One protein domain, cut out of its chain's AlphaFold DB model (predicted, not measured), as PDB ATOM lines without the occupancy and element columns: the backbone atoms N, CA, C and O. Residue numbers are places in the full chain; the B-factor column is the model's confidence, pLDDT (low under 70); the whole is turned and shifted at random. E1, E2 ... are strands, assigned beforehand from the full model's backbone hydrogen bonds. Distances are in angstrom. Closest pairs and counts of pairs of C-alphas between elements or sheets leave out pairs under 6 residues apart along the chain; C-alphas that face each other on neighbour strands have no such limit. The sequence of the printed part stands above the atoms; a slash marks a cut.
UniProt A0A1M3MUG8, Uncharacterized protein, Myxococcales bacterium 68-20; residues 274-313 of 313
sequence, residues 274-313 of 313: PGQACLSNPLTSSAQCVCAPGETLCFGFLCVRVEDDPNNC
ATOM      1  N   PRO A 274     246.170 -36.149  18.764       82.69
ATOM      2  CA  PRO A 274     245.079 -36.371  17.813       82.69
ATOM      3  C   PRO A 274     244.545 -37.814  17.852       82.69
ATOM      4  O   PRO A 274     245.319 -38.763  17.728       82.69
ATOM      5  N   GLY A 275     243.226 -37.964  18.004       76.44
ATOM      6  CA  GLY A 275     242.532 -39.259  18.126       76.44
ATOM      7  C   GLY A 275     242.494 -39.822  19.552       76.44
ATOM      8  O   GLY A 275     241.586 -40.574  19.898       76.44
ATOM      9  N   GLN A 276     243.409 -39.382  20.419       87.69
ATOM     10  CA  GLN A 276     243.458 -39.833  21.803       87.69
ATOM     11  C   GLN A 276     242.276 -39.292  22.610       87.69
ATOM     12  O   GLN A 276     241.848 -38.146  22.449       87.69
ATOM     13  N   ALA A 277     241.780 -40.120  23.524       87.75
ATOM     14  CA  ALA A 277     240.735 -39.754  24.469       87.75
ATOM     15  C   ALA A 277     241.315 -39.663  25.880       87.75
ATOM     16  O   ALA A 277     242.227 -40.410  26.232       87.75
ATOM     17  N   CYS A 278     240.761 -38.774  26.703       91.19
ATOM     18  CA  CYS A 278     241.073 -38.753  28.123       91.19
ATOM     19  C   CYS A 278     240.163 -39.730  28.872       91.19
ATOM     20  O   CYS A 278     238.938 -39.621  28.786       91.19
ATOM     21  N   LEU A 279     240.746 -40.667  29.619       90.31
ATOM     22  CA  LEU A 279     240.003 -41.587  30.475       90.31
ATOM     23  C   LEU A 279     240.373 -41.397  31.935       90.31
ATOM     24  O   LEU A 279     241.552 -41.418  32.287       90.31
ATOM     25  N   SER A 280     239.354 -41.289  32.786       89.44
ATOM     26  CA  SER A 280     239.512 -41.356  34.232       89.44
ATOM     27  C   SER A 280     239.396 -42.794  34.730       89.44
ATOM     28  O   SER A 280     238.538 -43.572  34.311       89.44
ATOM     29  N   ASN A 281     240.269 -43.150  35.661       83.38
ATOM     30  CA  ASN A 281     240.187 -44.369  36.436       83.38
ATOM     31  C   ASN A 281     239.484 -44.050  37.765       83.38
ATOM     32  O   ASN A 281     240.094 -43.439  38.644       83.38
ATOM     33  N   PRO A 282     238.224 -44.477  37.962       76.06
ATOM     34  CA  PRO A 282     237.484 -44.175  39.184       76.06
ATOM     35  C   PRO A 282     238.072 -44.850  40.432       76.06
ATOM     36  O   PRO A 282     237.794 -44.395  41.535       76.06
ATOM     37  N   LEU A 283     238.883 -45.907  40.282       72.88
ATOM     38  CA  LEU A 283     239.513 -46.604  41.410       72.88
ATOM     39  C   LEU A 283     240.716 -45.846  41.973       72.88
ATOM     40  O   LEU A 283     240.990 -45.940  43.162       72.88
ATOM     41  N   THR A 284     241.439 -45.119  41.124       72.88
ATOM     42  CA  THR A 284     242.658 -44.385  41.513       72.88
ATOM     43  C   THR A 284     242.488 -42.873  41.427       72.88
ATOM     44  O   THR A 284     243.433 -42.141  41.701       72.88
ATOM     45  N   SER A 285     241.312 -42.399  41.000       75.75
ATOM     46  CA  SER A 285     241.017 -40.989  40.706       75.75
ATOM     47  C   SER A 285     242.041 -40.318  39.778       75.75
ATOM     48  O   SER A 285     242.145 -39.096  39.754       75.75
ATOM     49  N   SER A 286     242.780 -41.108  39.000       82.56
ATOM     50  CA  SER A 286     243.746 -40.627  38.014       82.56
ATOM     51  C   SER A 286     243.083 -40.521  36.644       82.56
ATOM     52  O   SER A 286     242.146 -41.260  36.347       82.56
ATOM     53  N   ALA A 287     243.558 -39.612  35.801       91.25
ATOM     54  CA  ALA A 287     243.169 -39.543  34.399       91.25
ATOM     55  C   ALA A 287     244.414 -39.632  33.518       91.25
ATOM     56  O   ALA A 287     245.496 -39.228  33.937       91.25
ATOM     57  N   GLN A 288     244.272 -40.209  32.329       92.00
ATOM     58  CA  GLN A 288     245.364 -40.322  31.365       92.00
ATOM     59  C   GLN A 288     244.837 -40.335  29.932       92.00
ATOM     60  O   GLN A 288     243.745 -40.844  29.655       92.00
ATOM     61  N   CYS A 289     245.640 -39.793  29.019       91.81
ATOM     62  CA  CYS A 289     245.390 -39.913  27.592       91.81
ATOM     63  C   CYS A 289     245.641 -41.356  27.155       91.81
ATOM     64  O   CYS A 289     246.718 -41.911  27.380       91.81
ATOM     65  N   VAL A 290     244.642 -41.959  26.526       90.12
ATOM     66  CA  VAL A 290     244.705 -43.326  26.006       90.12
ATOM     67  C   VAL A 290     244.667 -43.338  24.483       90.12
ATOM     68  O   VAL A 290     244.354 -42.328  23.851       90.12
ATOM     69  N   CYS A 291     244.938 -44.516  23.920       87.62
ATOM     70  CA  CYS A 291     245.047 -44.791  22.488       87.62
ATOM     71  C   CYS A 291     246.335 -44.265  21.854       87.62
ATOM     72  O   CYS A 291     246.937 -43.303  22.328       87.62
ATOM     73  N   ALA A 292     246.802 -44.929  20.800       83.00
ATOM     74  CA  ALA A 292     247.923 -44.436  20.015       83.00
ATOM     75  C   ALA A 292     247.474 -43.287  19.088       83.00
ATOM     76  O   ALA A 292     246.283 -43.136  18.806       83.00
ATOM     77  N   PRO A 293     248.405 -42.462  18.577       80.56
ATOM     78  CA  PRO A 293     248.075 -41.464  17.564       80.56
ATOM     79  C   PRO A 293     247.376 -42.101  16.350       80.56
ATOM     80  O   PRO A 293     247.913 -43.027  15.743       80.56
ATOM     81  N   GLY A 294     246.199 -41.584  15.986       77.38
ATOM     82  CA  GLY A 294     245.385 -42.107  14.878       77.38
ATOM     83  C   GLY A 294     244.433 -43.254  15.247       77.38
ATOM     84  O   GLY A 294     243.705 -43.738  14.384       77.38
ATOM     85  N   GLU A 295     244.408 -43.675  16.509       84.25
ATOM     86  CA  GLU A 295     243.361 -44.540  17.056       84.25
ATOM     87  C   GLU A 295     242.277 -43.693  17.725       84.25
ATOM     88  O   GLU A 295     242.569 -42.634  18.272       84.25
ATOM     89  N   THR A 296     241.038 -44.177  17.698       81.62
ATOM     90  CA  THR A 296     239.879 -43.594  18.379       81.62
ATOM     91  C   THR A 296     239.425 -44.544  19.481       81.62
ATOM     92  O   THR A 296     239.441 -45.764  19.303       81.62
ATOM     93  N   LEU A 297     238.997 -43.988  20.615       82.88
ATOM     94  CA  LEU A 297     238.390 -44.762  21.693       82.88
ATOM     95  C   LEU A 297     236.948 -45.154  21.340       82.88
ATOM     96  O   LEU A 297     236.088 -44.292  21.161       82.88
ATOM     97  N   CYS A 298     236.685 -46.454  21.311       79.12
ATOM     98  CA  CYS A 298     235.392 -47.051  20.994       79.12
ATOM     99  C   CYS A 298     234.722 -47.650  22.237       79.12
ATOM    100  O   CYS A 298     235.268 -47.629  23.348       79.12
ATOM    101  N   PHE A 299     233.513 -48.194  22.066       76.06
ATOM    102  CA  PHE A 299     232.754 -48.788  23.165       76.06
ATOM    103  C   PHE A 299     233.559 -49.892  23.878       76.06
ATOM    104  O   PHE A 299     234.145 -50.762  23.240       76.06
ATOM    105  N   GLY A 300     233.591 -49.863  25.214       72.75
ATOM    106  CA  GLY A 300     234.332 -50.846  26.017       72.75
ATOM    107  C   GLY A 300     235.814 -50.527  26.252       72.75
ATOM    108  O   GLY A 300     236.556 -51.424  26.640       72.75
ATOM    109  N   PHE A 301     236.232 -49.269  26.068       77.69
ATOM    110  CA  PHE A 301     237.608 -48.795  26.289       77.69
ATOM    111  C   PHE A 301     238.650 -49.371  25.311       77.69
ATOM    112  O   PHE A 301     239.835 -49.451  25.632       77.69
ATOM    113  N   LEU A 302     238.208 -49.767  24.115       82.81
ATOM    114  CA  LEU A 302     239.075 -50.277  23.056       82.81
ATOM    115  C   LEU A 302     239.558 -49.128  22.165       82.81
ATOM    116  O   LEU A 302     238.752 -48.318  21.712       82.81
ATOM    117  N   CYS A 303     240.856 -49.080  21.887       85.75
ATOM    118  CA  CYS A 303     241.441 -48.148  20.927       85.75
ATOM    119  C   CYS A 303     241.561 -48.835  19.570       85.75
ATOM    120  O   CYS A 303     242.225 -49.867  19.465       85.75
ATOM    121  N   VAL A 304     240.912 -48.288  18.541       84.19
ATOM    122  CA  VAL A 304     240.974 -48.843  17.181       84.19
ATOM    123  C   VAL A 304     241.283 -47.754  16.169       84.19
ATOM    124  O   VAL A 304     240.876 -46.602  16.317       84.19
ATOM    125  N   ARG A 305     241.964 -48.121  15.085       84.94
ATOM    126  CA  ARG A 305     242.066 -47.250  13.916       84.94
ATOM    127  C   ARG A 305     240.792 -47.406  13.101       84.94
ATOM    128  O   ARG A 305     240.619 -48.401  12.405       84.94
ATOM    129  N   VAL A 306     239.909 -46.416  13.186       76.00
ATOM    130  CA  VAL A 306     238.611 -46.413  12.480       76.00
ATOM    131  C   VAL A 306     238.789 -46.551  10.960       76.00
ATOM    132  O   VAL A 306     237.903 -47.049  10.278       76.00
ATOM    133  N   GLU A 307     239.948 -46.154  10.424       80.56
ATOM    134  CA  GLU A 307     240.302 -46.344   9.011       80.56
ATOM    135  C   GLU A 307     240.470 -47.821   8.619       80.56
ATOM    136  O   GLU A 307     240.128 -48.193   7.496       80.56
ATOM    137  N   ASP A 308     240.959 -48.661   9.535       81.69
ATOM    138  CA  ASP A 308     241.181 -50.091   9.290       81.69
ATOM    139  C   ASP A 308     239.959 -50.939   9.652       81.69
ATOM    140  O   ASP A 308     239.750 -51.998   9.059       81.69
ATOM    141  N   ASP A 309     239.162 -50.491  10.626       72.75
ATOM    142  CA  ASP A 309     237.994 -51.229  11.106       72.75
ATOM    143  C   ASP A 309     236.811 -50.305  11.478       72.75
ATOM    144  O   ASP A 309     236.506 -50.094  12.657       72.75
ATOM    145  N   PRO A 310     236.117 -49.726  10.478       72.12
ATOM    146  CA  PRO A 310     235.065 -48.729  10.695       72.12
ATOM    147  C   PRO A 310     233.766 -49.282  11.301       72.12
ATOM    148  O   PRO A 310     232.887 -48.493  11.631       72.12
ATOM    149  N   ASN A 311     233.612 -50.607  11.414       76.38
ATOM    150  CA  ASN A 311     232.404 -51.252  11.955       76.38
ATOM    151  C   ASN A 311     232.589 -51.796  13.380       76.38
ATOM    152  O   ASN A 311     231.645 -52.339  13.953       76.38
ATOM    153  N   ASN A 312     233.805 -51.718  13.918       67.44
ATOM    154  CA  ASN A 312     234.184 -52.263  15.228       67.44
ATOM    155  C   ASN A 312     234.505 -51.138  16.232       67.44
ATOM    156  O   ASN A 312     235.049 -51.379  17.311       67.44
ATOM    157  N   CYS A 313     234.129 -49.915  15.837       65.94
ATOM    158  CA  CYS A 313     233.910 -48.728  16.642       65.94
ATOM    159  C   CYS A 313     232.423 -48.343  16.514       65.94
ATOM    160  O   CYS A 313     231.841 -47.944  17.541       65.94
TER     161      CYS A 313
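What this domain is: This is residues 274 to 313 of the 313 residues of an uncharacterized protein of Myxococcales bacterium 68-20 (UniProt A0A1M3MUG8). Two small strand hairpins follow one another along a flat, elongated outline: the longer one, E1 and E2, sticks out at its tip, residues 281 to 286, and its other end comes near the shorter one, E3 and E4. Beyond E4 the last residues, 305 to 313, run on as a tail that folds back. The printed part has 40 residues, with no named helix and four named strands in the order E1, E2, E3, E4; these make two sheets of two strands, E1 - E2 and E3 - E4, both antiparallel. The class is all strand, though under half of the residues, 16 of 40, are in named elements. The whole is only just loose, close to compact, with a radius of gyration of the C-alphas of 10.9 A, and spans 33 by 19 by 8 A.

Where its parts are: E1 is residues 277 to 281, 12.8 A long, with C-alpha 277 at (240.735, -39.754, 24.469). E2 is residues 286 to 290, 12.3 A. E3 is residues 296 to 298, 6.2 A. E4 is residues 302 to 304, 6.3 A, with C-alpha 304 at (240.974, -48.843, 17.181).

How they stand to each other: E1 and E2 form a hairpin, antiparallel at 149 degrees, with N 281 and O 286 2.8 A apart, within hydrogen-bond range. The closest C-alphas of E1 and E3, those of Ala 277 and Leu 297, are 6.2 A apart. Those of E2 and E4, Val 290 and Cys 303, are 7.7 A apart. E3 and E4 form a hairpin, antiparallel at 137 degrees, with N 298 and O 302 2.8 A apart, within hydrogen-bond range. E1 and E4 are apart.

The domain as a whole: The two C-alphas farthest apart, those of Thr 284 and Asp 308, are 32.8 A apart. The printed part has no cut, and the three links are tight. The mean pLDDT of the printed part is 81.2; residues 312 to 313 are under 70.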